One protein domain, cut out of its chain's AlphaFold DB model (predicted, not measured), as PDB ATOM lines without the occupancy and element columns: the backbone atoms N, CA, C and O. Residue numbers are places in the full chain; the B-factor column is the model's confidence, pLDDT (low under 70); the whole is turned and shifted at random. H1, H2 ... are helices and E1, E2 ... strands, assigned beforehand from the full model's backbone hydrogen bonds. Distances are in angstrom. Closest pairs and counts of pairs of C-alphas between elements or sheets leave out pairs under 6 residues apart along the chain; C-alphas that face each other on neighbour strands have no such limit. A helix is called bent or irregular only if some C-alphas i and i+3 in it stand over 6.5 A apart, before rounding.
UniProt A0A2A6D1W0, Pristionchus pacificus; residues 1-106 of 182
ATOM      1  N   MET A   1      18.879 -42.033 -19.821       78.31
ATOM      2  CA  MET A   1      18.080 -41.676 -21.017       78.31
ATOM      3  C   MET A   1      17.331 -40.374 -20.788       78.31
ATOM      4  O   MET A   1      17.666 -39.421 -21.469       78.31
ATOM      5  N   ALA A   2      16.396 -40.295 -19.832       84.94
ATOM      6  CA  ALA A   2      15.660 -39.055 -19.543       84.94
ATOM      7  C   ALA A   2      16.592 -37.866 -19.243       84.94
ATOM      8  O   ALA A   2      16.474 -36.811 -19.856       84.94
ATOM      9  N   THR A   3      17.629 -38.087 -18.434       87.75
ATOM     10  CA  THR A   3      18.678 -37.098 -18.131       87.75
ATOM     11  C   THR A   3      19.441 -36.560 -19.351       87.75
ATOM     12  O   THR A   3      20.046 -35.498 -19.264       87.75
ATOM     13  N   ALA A   4      19.410 -37.249 -20.500       89.81
ATOM     14  CA  ALA A   4      20.037 -36.771 -21.736       89.81
ATOM     15  C   ALA A   4      19.223 -35.664 -22.441       89.81
ATOM     16  O   ALA A   4      19.720 -35.063 -23.393       89.81
ATOM     17  N   PHE A   5      17.995 -35.397 -21.983       91.31
ATOM     18  CA  PHE A   5      17.083 -34.400 -22.540       91.31
ATOM     19  C   PHE A   5      16.496 -33.527 -21.417       91.31
ATOM     20  O   PHE A   5      15.326 -33.675 -21.068       91.31
ATOM     21  N   PRO A   6      17.283 -32.609 -20.829       89.94
ATOM     22  CA  PRO A   6      16.849 -31.822 -19.669       89.94
ATOM     23  C   PRO A   6      15.653 -30.902 -19.962       89.94
ATOM     24  O   PRO A   6      14.915 -30.545 -19.052       89.94
ATOM     25  N   SER A   7      15.432 -30.537 -21.230       91.06
ATOM     26  CA  SER A   7      14.294 -29.725 -21.683       91.06
ATOM     27  C   SER A   7      13.029 -30.535 -21.999       91.06
ATOM     28  O   SER A   7      12.019 -29.949 -22.387       91.06
ATOM     29  N   VAL A   8      13.064 -31.865 -21.865       90.62
ATOM     30  CA  VAL A   8      11.951 -32.762 -22.201       90.62
ATOM     31  C   VAL A   8      11.483 -33.488 -20.947       90.62
ATOM     32  O   VAL A   8      12.273 -34.130 -20.257       90.62
ATOM     33  N   THR A   9      10.180 -33.433 -20.682       92.31
ATOM     34  CA  THR A   9       9.538 -34.235 -19.635       92.31
ATOM     35  C   THR A   9       9.151 -35.602 -20.190       92.31
ATOM     36  O   THR A   9       8.371 -35.704 -21.138       92.31
ATOM     37  N   PHE A  10       9.655 -36.664 -19.571       91.81
ATOM     38  CA  PHE A  10       9.270 -38.037 -19.866       91.81
ATOM     39  C   PHE A  10       8.116 -38.437 -18.964       91.81
ATOM     40  O   PHE A  10       8.217 -38.344 -17.747       91.81
ATOM     41  N   ILE A  11       7.033 -38.920 -19.562       91.12
ATOM     42  CA  ILE A  11       5.951 -39.572 -18.827       91.12
ATOM     43  C   ILE A  11       6.047 -41.057 -19.140       91.12
ATOM     44  O   ILE A  11       5.875 -41.458 -20.293       91.12
ATOM     45  N   TRP A  12       6.336 -41.869 -18.129       90.81
ATOM     46  CA  TRP A  12       6.405 -43.315 -18.270       90.81
ATOM     47  C   TRP A  12       5.192 -43.943 -17.599       90.81
ATOM     48  O   TRP A  12       5.041 -43.918 -16.379       90.81
ATOM     49  N   LYS A  13       4.325 -44.538 -18.423       91.69
ATOM     50  CA  LYS A  13       3.244 -45.377 -17.921       91.69
ATOM     51  C   LYS A  13       3.820 -46.631 -17.238       91.69
ATOM     52  O   LYS A  13       4.337 -47.503 -17.937       91.69
ATOM     53  N   TYR A  14       3.735 -46.718 -15.914       92.81
ATOM     54  CA  TYR A  14       4.309 -47.779 -15.090       92.81
ATOM     55  C   TYR A  14       3.298 -48.283 -14.055       92.81
ATOM     56  O   TYR A  14       2.738 -47.505 -13.291       92.81
ATOM     57  N   GLU A  15       3.053 -49.594 -14.032       90.19
ATOM     58  CA  GLU A  15       1.927 -50.175 -13.285       90.19
ATOM     59  C   GLU A  15       2.165 -50.280 -11.771       90.19
ATOM     60  O   GLU A  15       1.208 -50.264 -11.002       90.19
ATOM     61  N   LYS A  16       3.421 -50.392 -11.320       92.00
ATOM     62  CA  LYS A  16       3.760 -50.665  -9.913       92.00
ATOM     63  C   LYS A  16       4.457 -49.486  -9.248       92.00
ATOM     64  O   LYS A  16       5.625 -49.565  -8.901       92.00
ATOM     65  N   LEU A  17       3.741 -48.391  -9.019       89.19
ATOM     66  CA  LEU A  17       4.329 -47.155  -8.474       89.19
ATOM     67  C   LEU A  17       4.941 -47.290  -7.063       89.19
ATOM     68  O   LEU A  17       5.605 -46.370  -6.594       89.19
ATOM     69  N   GLN A  18       4.702 -48.403  -6.369       91.12
ATOM     70  CA  GLN A  18       5.229 -48.665  -5.028       91.12
ATOM     71  C   GLN A  18       6.453 -49.590  -5.010       91.12
ATOM     72  O   GLN A  18       6.915 -49.938  -3.928       91.12
ATOM     73  N   ASP A  19       6.950 -50.037  -6.163       93.56
ATOM     74  CA  ASP A  19       8.104 -50.930  -6.197       93.56
ATOM     75  C   ASP A  19       9.442 -50.187  -6.000       93.56
ATOM     76  O   ASP A  19       9.511 -48.955  -6.005       93.56
ATOM     77  N   GLU A  20      10.523 -50.950  -5.804       92.69
ATOM     78  CA  GLU A  20      11.860 -50.395  -5.546       92.69
ATOM     79  C   GLU A  20      12.367 -49.515  -6.695       92.69
ATOM     80  O   GLU A  20      13.085 -48.540  -6.469       92.69
ATOM     81  N   PHE A  21      11.979 -49.831  -7.932       92.44
ATOM     82  CA  PHE A  21      12.342 -49.030  -9.092       92.44
ATOM     83  C   PHE A  21      11.655 -47.659  -9.060       92.44
ATOM     84  O   PHE A  21      12.324 -46.632  -9.223       92.44
ATOM     85  N   ALA A  22      10.339 -47.643  -8.828       89.06
ATOM     86  CA  ALA A  22       9.532 -46.434  -8.796       89.06
ATOM     87  C   ALA A  22       9.910 -45.517  -7.627       89.06
ATOM     88  O   ALA A  22      10.026 -44.309  -7.823       89.06
ATOM     89  N   GLN A  23      10.146 -46.079  -6.437       90.31
ATOM     90  CA  GLN A  23      10.496 -45.305  -5.238       90.31
ATOM     91  C   GLN A  23      11.982 -44.939  -5.140       90.31
ATOM     92  O   GLN A  23      12.333 -44.031  -4.389       90.31
ATOM     93  N   GLY A  24      12.859 -45.632  -5.869       90.50
ATOM     94  CA  GLY A  24      14.298 -45.391  -5.847       90.50
ATOM     95  C   GLY A  24      14.792 -44.687  -7.117       90.50
ATOM     96  O   GLY A  24      14.664 -43.465  -7.226       90.50
ATOM     97  N   PRO A  25      15.382 -45.417  -8.085       87.31
ATOM     98  CA  PRO A  25      16.040 -44.820  -9.248       87.31
ATOM     99  C   PRO A  25      15.160 -43.896 -10.095       87.31
ATOM    100  O   PRO A  25      15.668 -42.910 -10.622       87.31
ATOM    101  N   ALA A  26      13.870 -44.205 -10.259       87.19
ATOM    102  CA  ALA A  26      12.981 -43.389 -11.083       87.19
ATOM    103  C   ALA A  26      12.596 -42.067 -10.400       87.19
ATOM    104  O   ALA A  26      12.578 -41.033 -11.062       87.19
ATOM    105  N   ALA A  27      12.348 -42.088  -9.085       87.19
ATOM    106  CA  ALA A  27      12.015 -40.898  -8.296       87.19
ATOM    107  C   ALA A  27      13.164 -39.878  -8.221       87.19
ATOM    108  O   ALA A  27      12.920 -38.694  -8.016       87.19
ATOM    109  N   ALA A  28      14.410 -40.322  -8.409       90.31
ATOM    110  CA  ALA A  28      15.591 -39.459  -8.418       90.31
ATOM    111  C   ALA A  28      15.802 -38.689  -9.740       90.31
ATOM    112  O   ALA A  28      16.790 -37.967  -9.874       90.31
ATOM    113  N   VAL A  29      14.932 -38.871 -10.742       92.38
ATOM    114  CA  VAL A  29      15.059 -38.239 -12.061       92.38
ATOM    115  C   VAL A  29      14.015 -37.133 -12.216       92.38
ATOM    116  O   VAL A  29      12.848 -37.407 -12.474       92.38
ATOM    117  N   ASP A  30      14.457 -35.876 -12.145       91.00
ATOM    118  CA  ASP A  30      13.575 -34.695 -12.117       91.00
ATOM    119  C   ASP A  30      12.635 -34.573 -13.330       91.00
ATOM    120  O   ASP A  30      11.516 -34.075 -13.221       91.00
ATOM    121  N   ASN A  31      13.078 -35.023 -14.508       94.19
ATOM    122  CA  ASN A  31      12.308 -34.942 -15.747       94.19
ATOM    123  C   ASN A  31      11.605 -36.255 -16.122       94.19
ATOM    124  O   ASN A  31      11.265 -36.451 -17.291       94.19
ATOM    125  N   LEU A  32      11.382 -37.147 -15.154       93.88
ATOM    126  CA  LEU A  32      10.650 -38.398 -15.323       93.88
ATOM    127  C   LEU A  32       9.435 -38.438 -14.391       93.88
ATOM    128  O   LEU A  32       9.557 -38.424 -13.174       93.88
ATOM    129  N   VAL A  33       8.249 -38.555 -14.978       91.75
ATOM    130  CA  VAL A  33       6.981 -38.708 -14.265       91.75
ATOM    131  C   VAL A  33       6.454 -40.115 -14.505       91.75
ATOM    132  O   VAL A  33       6.211 -40.504 -15.649       91.75
ATOM    133  N   LEU A  34       6.255 -40.877 -13.432       92.44
ATOM    134  CA  LEU A  34       5.584 -42.170 -13.505       92.44
ATOM    135  C   LEU A  34       4.071 -41.987 -13.359       92.44
ATOM    136  O   LEU A  34       3.611 -41.252 -12.488       92.44
ATOM    137  N   ALA A  35       3.300 -42.668 -14.201       90.69
ATOM    138  CA  ALA A  35       1.841 -42.698 -14.121       90.69
ATOM    139  C   ALA A  35       1.340 -44.127 -14.335       90.69
ATOM    140  O   ALA A  35       1.853 -44.834 -15.191       90.69
ATOM    141  N   ASP A  36       0.320 -44.568 -13.618       90.56
ATOM    142  CA  ASP A  36      -0.307 -45.875 -13.857       90.56
ATOM    143  C   ASP A  36      -1.214 -45.856 -15.104       90.56
ATOM    144  O   ASP A  36      -1.330 -46.844 -15.839       90.56
ATOM    145  N   TRP A  37      -1.803 -44.699 -15.407       88.94
ATOM    146  CA  TRP A  37      -2.715 -44.502 -16.522       88.94
ATOM    147  C   TRP A  37      -2.515 -43.152 -17.224       88.94
ATOM    148  O   TRP A  37      -2.277 -42.122 -16.601       88.94
ATOM    149  N   MET A  38      -2.652 -43.151 -18.555       86.38
ATOM    150  CA  MET A  38      -2.704 -41.932 -19.368       86.38
ATOM    151  C   MET A  38      -3.466 -42.183 -20.681       86.38
ATOM    152  O   MET A  38      -3.379 -43.293 -21.223       86.38
ATOM    153  N   PRO A  39      -4.162 -41.177 -21.244       81.56
ATOM    154  CA  PRO A  39      -4.740 -41.279 -22.580       81.56
ATOM    155  C   PRO A  39      -3.629 -41.293 -23.645       81.56
ATOM    156  O   PRO A  39      -2.726 -40.455 -23.632       81.56
ATOM    157  N   GLN A  40      -3.686 -42.243 -24.580       71.25
ATOM    158  CA  GLN A  40      -2.642 -42.480 -25.589       71.25
ATOM    159  C   GLN A  40      -3.116 -42.060 -26.990       71.25
ATOM    160  O   GLN A  40      -3.364 -42.909 -27.840       71.25
ATOM    161  N   ASN A  41      -3.256 -40.753 -27.231       70.00
ATOM    162  CA  ASN A  41      -3.724 -40.235 -28.524       70.00
ATOM    163  C   ASN A  41      -2.602 -39.531 -29.306       70.00
ATOM    164  O   ASN A  41      -1.876 -38.723 -28.729       70.00
ATOM    165  N   ASP A  42      -2.517 -39.826 -30.610       58.22
ATOM    166  CA  ASP A  42      -1.819 -39.097 -31.686       58.22
ATOM    167  C   ASP A  42      -0.439 -38.507 -31.340       58.22
ATOM    168  O   ASP A  42      -0.219 -37.296 -31.414       58.22
ATOM    169  N   ARG A  43       0.522 -39.372 -30.994       72.50
ATOM    170  CA  ARG A  43       1.923 -38.981 -30.768       72.50
ATOM    171  C   ARG A  43       2.860 -39.642 -31.770       72.50
ATOM    172  O   ARG A  43       2.607 -40.755 -32.222       72.50
ATOM    173  N   LEU A  44       3.965 -38.956 -32.061       81.38
ATOM    174  CA  LEU A  44       5.128 -39.561 -32.709       81.38
ATOM    175  C   LEU A  44       5.617 -40.742 -31.868       81.38
ATOM    176  O   LEU A  44       5.651 -40.653 -30.638       81.38
ATOM    177  N   ALA A  45       5.974 -41.840 -32.529       86.31
ATOM    178  CA  ALA A  45       6.292 -43.089 -31.854       86.31
ATOM    179  C   ALA A  45       7.666 -43.629 -32.263       86.31
ATOM    180  O   ALA A  45       7.956 -43.806 -33.446       86.31
ATOM    181  N   LEU A  46       8.480 -43.954 -31.258       92.56
ATOM    182  CA  LEU A  46       9.582 -44.901 -31.387       92.56
ATOM    183  C   LEU A  46       9.049 -46.280 -30.980       92.56
ATOM    184  O   LEU A  46       8.661 -46.487 -29.831       92.56
ATOM    185  N   LEU A  47       8.977 -47.204 -31.932       93.38
ATOM    186  CA  LEU A  47       8.312 -48.494 -31.780       93.38
ATOM    187  C   LEU A  47       9.327 -49.604 -31.520       93.38
ATOM    188  O   LEU A  47      10.319 -49.716 -32.235       93.38
ATOM    189  N   ILE A  48       9.041 -50.461 -30.541       95.25
ATOM    190  CA  ILE A  48       9.874 -51.620 -30.198       95.25
ATOM    191  C   ILE A  48       9.031 -52.890 -30.375       95.25
ATOM    192  O   ILE A  48       8.398 -53.345 -29.420       95.25
ATOM    193  N   PRO A  49       8.943 -53.451 -31.594       94.50
ATOM    194  CA  PRO A  49       8.106 -54.613 -31.853       94.50
ATOM    195  C   PRO A  49       8.692 -55.865 -31.188       94.50
ATOM    196  O   PRO A  49       9.853 -56.219 -31.412       94.50
ATOM    197  N   ILE A  50       7.882 -56.566 -30.390       93.19
ATOM    198  CA  ILE A  50       8.348 -57.751 -29.646       93.19
ATOM    199  C   ILE A  50       7.978 -59.054 -30.367       93.19
ATOM    200  O   ILE A  50       8.854 -59.895 -30.602       93.19
ATOM    201  N   PHE A  51       6.700 -59.225 -30.726       91.88
ATOM    202  CA  PHE A  51       6.168 -60.407 -31.415       91.88
ATOM    203  C   PHE A  51       4.808 -60.123 -32.084       91.88
ATOM    204  O   PHE A  51       4.231 -59.051 -31.905       91.88
ATOM    205  N   GLY A  52       4.297 -61.097 -32.843       94.19
ATOM    206  CA  GLY A  52       2.974 -61.033 -33.469       94.19
ATOM    207  C   GLY A  52       2.945 -60.147 -34.713       94.19
ATOM    208  O   GLY A  52       3.824 -60.227 -35.566       94.19
ATOM    209  N   ASP A  53       1.918 -59.310 -34.817       94.38
ATOM    210  CA  ASP A  53       1.691 -58.378 -35.924       94.38
ATOM    211  C   ASP A  53       2.461 -57.051 -35.775       94.38
ATOM    212  O   ASP A  53       2.629 -56.316 -36.751       94.38
ATOM    213  N   GLN A  54       2.989 -56.768 -34.578       94.00
ATOM    214  CA  GLN A  54       3.731 -55.542 -34.275       94.00
ATOM    215  C   GLN A  54       4.875 -55.246 -35.260       94.00
ATOM    216  O   GLN A  54       4.942 -54.098 -35.692       94.00
ATOM    217  N   PRO A  55       5.732 -56.209 -35.683       95.19
ATOM    218  CA  PRO A  55       6.808 -55.925 -36.637       95.19
ATOM    219  C   PRO A  55       6.294 -55.413 -37.986       95.19
ATOM    220  O   PRO A  55       6.882 -54.518 -38.589       95.19
ATOM    221  N   ARG A  56       5.166 -55.958 -38.460       95.31
ATOM    222  CA  ARG A  56       4.543 -55.519 -39.713       95.31
ATOM    223  C   ARG A  56       3.934 -54.127 -39.557       95.31
ATOM    224  O   ARG A  56       4.111 -53.281 -40.429       95.31
ATOM    225  N   ASN A  57       3.232 -53.890 -38.450       94.75
ATOM    226  CA  ASN A  57       2.613 -52.597 -38.167       94.75
ATOM    227  C   ASN A  57       3.675 -51.500 -37.996       94.75
ATOM    228  O   ASN A  57       3.520 -50.407 -38.532       94.75
ATOM    229  N   SER A  58       4.783 -51.797 -37.315       94.56
ATOM    230  CA  SER A  58       5.868 -50.843 -37.098       94.56
ATOM    231  C   SER A  58       6.620 -50.515 -38.386       94.56
ATOM    232  O   SER A  58       6.899 -49.346 -38.638       94.56
ATOM    233  N   ALA A  59       6.852 -51.509 -39.249       94.75
ATOM    234  CA  ALA A  59       7.422 -51.280 -40.576       94.75
ATOM    235  C   ALA A  59       6.530 -50.368 -41.438       94.75
ATOM    236  O   ALA A  59       7.030 -49.518 -42.169       94.75
ATOM    237  N   MET A  60       5.201 -50.490 -41.328       94.44
ATOM    238  CA  MET A  60       4.266 -49.586 -42.009       94.44
ATOM    239  C   MET A  60       4.355 -48.148 -41.472       94.44
ATOM    240  O   MET A  60       4.284 -47.199 -42.251       94.44
ATOM    241  N   ILE A  61       4.503 -47.969 -40.156       93.94
ATOM    242  CA  ILE A  61       4.671 -46.645 -39.533       93.94
ATOM    243  C   ILE A  61       5.965 -45.977 -40.011       93.94
ATOM    244  O   ILE A  61       5.935 -44.812 -40.409       93.94
ATOM    245  N   GLU A  62       7.066 -46.721 -40.034       94.06
ATOM    246  CA  GLU A  62       8.373 -46.237 -40.488       94.06
ATOM    247  C   GLU A  62       8.391 -45.922 -41.984       94.06
ATOM    248  O   GLU A  62       8.805 -44.835 -42.379       94.06
ATOM    249  N   HIS A  63       7.835 -46.806 -42.821       94.19
ATOM    250  CA  HIS A  63       7.709 -46.575 -44.263       94.19
ATOM    251  C   HIS A  63       6.932 -45.290 -44.590       94.19
ATOM    252  O   HIS A  63       7.255 -44.582 -45.541       94.19
ATOM    253  N   ASN A  64       5.905 -44.965 -43.796       92.62
ATOM    254  CA  ASN A  64       5.123 -43.737 -43.956       92.62
ATOM    255  C   ASN A  64       5.711 -42.530 -43.204       92.62
ATOM    256  O   ASN A  64       5.067 -41.478 -43.176       92.62
ATOM    257  N   LYS A  65       6.895 -42.675 -42.592       93.81
ATOM    258  CA  LYS A  65       7.570 -41.644 -41.790       93.81
ATOM    259  C   LYS A  65       6.670 -41.052 -40.702       93.81
ATOM    260  O   LYS A  65       6.627 -39.845 -40.484       93.81
ATOM    261  N   LEU A  66       5.916 -41.917 -40.031       92.62
ATOM    262  CA  LEU A  66       5.061 -41.570 -38.888       92.62
ATOM    263  C   LEU A  66       5.746 -41.867 -37.543       92.62
ATOM    264  O   LEU A  66       5.229 -41.533 -36.479       92.62
ATOM    265  N   GLY A  67       6.908 -42.509 -37.592       93.69
ATOM    266  CA  GLY A  67       7.701 -42.913 -36.445       93.69
ATOM    267  C   GLY A  67       8.926 -43.698 -36.893       93.69
ATOM    268  O   GLY A  67       9.162 -43.850 -38.090       93.69
ATOM    269  N   MET A  68       9.674 -44.217 -35.927       95.19
ATOM    270  CA  MET A  68      10.874 -45.028 -36.155       95.19
ATOM    271  C   MET A  68      10.757 -46.370 -35.451       95.19
ATOM    272  O   MET A  68      10.020 -46.496 -34.469       95.19
ATOM    273  N   VAL A  69      11.520 -47.363 -35.909       95.50
ATOM    274  CA  VAL A  69      11.561 -48.686 -35.284       95.50
ATOM    275  C   VAL A  69      12.915 -48.936 -34.631       95.50
ATOM    276  O   VAL A  69      13.971 -48.802 -35.242       95.50
ATOM    277  N   LEU A  70      12.883 -49.366 -33.373       95.44
ATOM    278  CA  LEU A  70      14.037 -49.897 -32.663       95.44
ATOM    279  C   LEU A  70      13.872 -51.410 -32.510       95.44
ATOM    280  O   LEU A  70      12.882 -51.898 -31.965       95.44
ATOM    281  N   GLY A  71      14.867 -52.169 -32.965       93.69
ATOM    282  CA  GLY A  71      14.876 -53.616 -32.792       93.69
ATOM    283  C   GLY A  71      14.914 -54.005 -31.313       93.69
ATOM    284  O   GLY A  71      15.643 -53.413 -30.521       93.69
ATOM    285  N   LYS A  72      14.185 -55.059 -30.929       92.38
ATOM    286  CA  LYS A  72      14.145 -55.537 -29.532       92.38
ATOM    287  C   LYS A  72      15.518 -55.897 -28.944       92.38
ATOM    288  O   LYS A  72      15.700 -55.853 -27.734       92.38
ATOM    289  N   LEU A  73      16.479 -56.267 -29.793       93.38
ATOM    290  CA  LEU A  73      17.846 -56.600 -29.379       93.38
ATOM    291  C   LEU A  73      18.684 -55.349 -29.071       93.38
ATOM    292  O   LEU A  73      19.693 -55.443 -28.381       93.38
ATOM    293  N   ASP A  74      18.245 -54.176 -29.530       93.56
ATOM    294  CA  ASP A  74      18.957 -52.908 -29.380       93.56
ATOM    295  C   ASP A  74      18.507 -52.097 -28.154       93.56
ATOM    296  O   ASP A  74      18.999 -50.990 -27.940       93.56
ATOM    297  N   ILE A  75      17.596 -52.619 -27.323       89.38
ATOM    298  CA  ILE A  75      17.063 -51.911 -26.140       89.38
ATOM    299  C   ILE A  75      18.179 -51.555 -25.142       89.38
ATOM    300  O   ILE A  75      18.121 -50.520 -24.484       89.38
ATOM    301  N   GLY A  76      19.226 -52.381 -25.049       91.50
ATOM    302  CA  GLY A  76      20.391 -52.094 -24.206       91.50
ATOM    303  C   GLY A  76      21.314 -50.999 -24.757       91.50
ATOM    304  O   GLY A  76      22.197 -50.525 -24.045       91.50
ATOM    305  N   ASN A  77      21.138 -50.580 -26.014       94.00
ATOM    306  CA  ASN A  77      21.979 -49.572 -26.649       94.00
ATOM    307  C   ASN A  77      21.418 -48.163 -26.410       94.00
ATOM    308  O   ASN A  77      20.715 -47.585 -27.243       94.00
ATOM    309  N   TYR A  78      21.779 -47.587 -25.263       91.19
ATOM    310  CA  TYR A  78      21.338 -46.249 -24.866       91.19
ATOM    311  C   TYR A  78      21.706 -45.160 -25.883       91.19
ATOM    312  O   TYR A  78      20.918 -44.241 -26.098       91.19
ATOM    313  N   ALA A  79      22.872 -45.262 -26.529       93.69
ATOM    314  CA  ALA A  79      23.312 -44.286 -27.524       93.69
ATOM    315  C   ALA A  79      22.393 -44.289 -28.756       93.69
ATOM    316  O   ALA A  79      21.977 -43.227 -29.217       93.69
ATOM    317  N   LYS A  80      22.012 -45.481 -29.234       94.62
ATOM    318  CA  LYS A  80      21.079 -45.642 -30.356       94.62
ATOM    319  C   LYS A  80      19.692 -45.098 -30.018       94.62
ATOM    320  O   LYS A  80      19.121 -44.369 -30.820       94.62
ATOM    321  N   ILE A  81      19.178 -45.382 -28.819       93.81
ATOM    322  CA  ILE A  81      17.881 -44.854 -28.360       93.81
ATOM    323  C   ILE A  81      17.883 -43.321 -28.340       93.81
ATOM    324  O   ILE A  81      16.949 -42.694 -28.836       93.81
ATOM    325  N   ILE A  82      18.930 -42.710 -27.778       93.94
ATOM    326  CA  ILE A  82      19.050 -41.248 -27.699       93.94
ATOM    327  C   ILE A  82      19.130 -40.637 -29.100       93.94
ATOM    328  O   ILE A  82      18.465 -39.636 -29.353       93.94
ATOM    329  N   ALA A  83      19.908 -41.234 -30.008       94.88
ATOM    330  CA  ALA A  83      20.029 -40.760 -31.384       94.88
ATOM    331  C   ALA A  83      18.680 -40.789 -32.123       94.88
ATOM    332  O   ALA A  83      18.276 -39.775 -32.683       94.88
ATOM    333  N   LEU A  84      17.950 -41.907 -32.041       94.56
ATOM    334  CA  LEU A  84      16.636 -42.049 -32.677       94.56
ATOM    335  C   LEU A  84      15.606 -41.070 -32.107       94.56
ATOM    336  O   LEU A  84      14.832 -40.483 -32.853       94.56
ATOM    337  N   LEU A  85      15.596 -40.856 -30.789       93.19
ATOM    338  CA  LEU A  85      14.687 -39.875 -30.198       93.19
ATOM    339  C   LEU A  85      15.013 -38.442 -30.602       93.19
ATOM    340  O   LEU A  85      14.086 -37.679 -30.854       93.19
ATOM    341  N   LYS A  86      16.299 -38.076 -30.673       93.50
ATOM    342  CA  LYS A  86      16.706 -36.763 -31.193       93.50
ATOM    343  C   LYS A  86      16.203 -36.576 -32.614       93.50
ATOM    344  O   LYS A  86      15.514 -35.603 -32.878       93.50
ATOM    345  N   GLU A  87      16.462 -37.545 -33.487       94.19
ATOM    346  CA  GLU A  87      16.012 -37.483 -34.876       94.19
ATOM    347  C   GLU A  87      14.481 -37.368 -34.974       94.19
ATOM    348  O   GLU A  87      13.978 -36.518 -35.704       94.19
ATOM    349  N   LEU A  88      13.730 -38.154 -34.196       92.88
ATOM    350  CA  LEU A  88      12.265 -38.125 -34.203       92.88
ATOM    351  C   LEU A  88      11.685 -36.785 -33.714       92.88
ATOM    352  O   LEU A  88      10.605 -36.397 -34.156       92.88
ATOM    353  N   MET A  89      12.364 -36.101 -32.788       90.38
ATOM    354  CA  MET A  89      11.918 -34.815 -32.235       90.38
ATOM    355  C   MET A  89      12.381 -33.607 -33.058       90.38
ATOM    356  O   MET A  89      11.665 -32.611 -33.106       90.38
ATOM    357  N   GLU A  90      13.564 -33.672 -33.670       92.25
ATOM    358  CA  GLU A  90      14.173 -32.554 -34.404       92.25
ATOM    359  C   GLU A  90      13.775 -32.528 -35.886       92.25
ATOM    360  O   GLU A  90      13.701 -31.456 -36.484       92.25
ATOM    361  N   ASN A  91      13.495 -33.685 -36.495       94.62
ATOM    362  CA  ASN A  91      13.087 -33.743 -37.894       94.62
ATOM    363  C   ASN A  91      11.578 -33.475 -38.045       94.62
ATOM    364  O   ASN A  91      10.728 -34.310 -37.718       94.62
ATOM    365  N   GLU A  92      11.251 -32.309 -38.605       93.12
ATOM    366  CA  GLU A  92       9.875 -31.855 -38.824       93.12
ATOM    367  C   GLU A  92       9.062 -32.784 -39.738       93.12
ATOM    368  O   GLU A  92       7.840 -32.857 -39.591       93.12
ATOM    369  N   GLU A  93       9.709 -33.557 -40.620       93.69
ATOM    370  CA  GLU A  93       9.035 -34.458 -41.560       93.69
ATOM    371  C   GLU A  93       8.110 -35.452 -40.841       93.69
ATOM    372  O   GLU A  93       6.983 -35.703 -41.287       93.69
ATOM    373  N   TYR A  94       8.547 -35.988 -39.698       93.88
ATOM    374  CA  TYR A  94       7.737 -36.913 -38.906       93.88
ATOM    375  C   TYR A  94       6.492 -36.219 -38.341       93.88
ATOM    376  O   TYR A  94       5.378 -36.756 -38.402       93.88
ATOM    377  N   ALA A  95       6.651 -34.997 -37.825       91.19
ATOM    378  CA  ALA A  95       5.556 -34.204 -37.276       91.19
ATOM    379  C   ALA A  95       4.550 -33.783 -38.360       91.19
ATOM    380  O   ALA A  95       3.333 -33.875 -38.154       91.19
ATOM    381  N   GLU A  96       5.028 -33.356 -39.528       93.44
ATOM    382  CA  GLU A  96       4.187 -32.962 -40.658       93.44
ATOM    383  C   GLU A  96       3.392 -34.138 -41.228       93.44
ATOM    384  O   GLU A  96       2.171 -34.032 -41.411       93.44
ATOM    385  N   ASN A  97       4.050 -35.282 -41.449       93.31
ATOM    386  CA  ASN A  97       3.389 -36.493 -41.933       93.31
ATOM    387  C   ASN A  97       2.340 -36.997 -40.943       93.31
ATOM    388  O   ASN A  97       1.230 -37.353 -41.351       93.31
ATOM    389  N   SER A  98       2.630 -36.931 -39.645       91.81
ATOM    390  CA  SER A  98       1.679 -37.314 -38.600       91.81
ATOM    391  C   SER A  98       0.449 -36.408 -38.580       91.81
ATOM    392  O   SER A  98      -0.684 -36.896 -38.596       91.81
ATOM    393  N   LYS A  99       0.631 -35.082 -38.673       92.25
ATOM    394  CA  LYS A  99      -0.484 -34.126 -38.817       92.25
ATOM    395  C   LYS A  99      -1.265 -34.343 -40.114       92.25
ATOM    396  O   LYS A  99      -2.484 -34.162 -40.147       92.25
ATOM    397  N   ARG A 100      -0.598 -34.706 -41.213       93.81
ATOM    398  CA  ARG A 100      -1.248 -35.030 -42.494       93.81
ATOM    399  C   ARG A 100      -2.134 -36.266 -42.359       93.81
ATOM    400  O   ARG A 100      -3.305 -36.200 -42.724       93.81
ATOM    401  N   VAL A 101      -1.609 -37.358 -41.807       92.56
ATOM    402  CA  VAL A 101      -2.358 -38.608 -41.615       92.56
ATOM    403  C   VAL A 101      -3.500 -38.433 -40.621       92.56
ATOM    404  O   VAL A 101      -4.615 -38.845 -40.930       92.56
ATOM    405  N   SER A 102      -3.286 -37.733 -39.505       91.75
ATOM    406  CA  SER A 102      -4.358 -37.405 -38.554       91.75
ATOM    407  C   SER A 102      -5.504 -36.637 -39.237       91.75
ATOM    408  O   SER A 102      -6.667 -37.039 -39.146       91.75
ATOM    409  N   ARG A 103      -5.194 -35.619 -40.058       93.50
ATOM    410  CA  ARG A 103      -6.206 -34.902 -40.862       93.50
ATOM    411  C   ARG A 103      -6.944 -35.816 -41.843       93.50
ATOM    412  O   ARG A 103      -8.154 -35.664 -42.001       93.50
ATOM    413  N   MET A 104      -6.251 -36.751 -42.495       93.31
ATOM    414  CA  MET A 104      -6.885 -37.720 -43.401       93.31
ATOM    415  C   MET A 104      -7.816 -38.682 -42.652       93.31
ATOM    416  O   MET A 104      -8.915 -38.959 -43.130       93.31
ATOM    417  N   LEU A 105      -7.418 -39.158 -41.470       90.81
ATOM    418  CA  LEU A 105      -8.235 -40.041 -40.635       90.81
ATOM    419  C   LEU A 105      -9.485 -39.332 -40.104       90.81
ATOM    420  O   LEU A 105     -10.574 -39.912 -40.137       90.81
ATOM    421  N   ALA A 106      -9.347 -38.074 -39.680       91.12
ATOM    422  CA  ALA A 106     -10.463 -37.244 -39.235       91.12
ATOM    423  C   ALA A 106     -11.453 -36.945 -40.374       91.12
ATOM    424  O   ALA A 106     -12.663 -36.958 -40.160       91.12
TER     425      ALA A 106
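What this domain is: This is residues 1 to 106 of the 182 residues of a protein of Pristionchus pacificus (UniProt A0A2A6D1W0). Two lobes make up this domain: a small one in which H1 packs beside the parallel strand pair E1 and E2, and a larger one in which the short parallel pair E3 and E4 lies between helices H2 and H3. H4, the longest helix, makes a corner with the end of H3 and reaches away from it, and residues 36 to 44 join the lobes. The printed part has 106 residues, with four named helices and four named strands in the order E1, H1, E2, E3, H2, E4, H3, H4, in a mixed class of helices and strands. Its two sheets have two parallel strands each; the whole is only just compact, close to loose, with a radius of gyration of the C-alphas of 15.2 A and spans of 42 by 28 by 27 A.

Where its parts are: E1 is residues 10 to 13, 9.7 A long, and begins at C-alpha 10, (9.270, -38.037, -19.866). H1 is residues 20 to 26, 9.0 A long, and only just irregular: C-alphas 22 and 25 are 6.7 A apart. E2, residues 32 to 35, is 9.9 A long. E3, residues 45 to 47, measures 5.8 A and begins at C-alpha 45, (6.292, -43.089, -31.854). H2, residues 54 to 63, is 14.0 A long, and E4, residues 67 to 69, is 7.0 A long. H3, residues 78 to 90, is 18.2 A long. H4, residues 92 to 106, is 21.0 A long and ends at C-alpha 106, (-10.463, -37.244, -39.235).

How they stand to each other: E1 and E2 are parallel at 25 degrees, with N 12 and O 33 within hydrogen-bond range at 2.8 A. E1, H1 and E2 form a strand-helix-strand unit, two parallel neighbour strands with a helix between them along the chain, with a right-handed crossover. The closest C-alphas of H1 and E2, Ala 26 and Leu 32, are 7.0 A apart. E2 and E3 are apart. E3 and E4 are parallel at 16 degrees, with N 47 and O 68 at 2.8 A, and E3, H2 and E4 form a second such unit, also right-handed. The closest C-alphas of H2 and E4, Glu 62 and Met 68, are 5.1 A apart; those of E4 and H3, Gly 67 and Leu 88, 7.0 A. H2 and H3 are apart. H3 and H4 are close but not clearly touching, the C-alphas of Leu 88 and Tyr 94 being 6.6 A apart, at a steep tilt of 66 degrees, the same way. Every O i to N i+4 pair is within hydrogen-bond range in H2, H3 and H4, and 2 of 3 in H1.

The domain as a whole: The two C-alphas farthest apart, those of Glu 20 and Met 104, are 44.1 A apart. The printed part has no cut, and no link is long. The mean pLDDT of the printed part is 91.0, and residue 42, in the link from E2 to E3, is under 70.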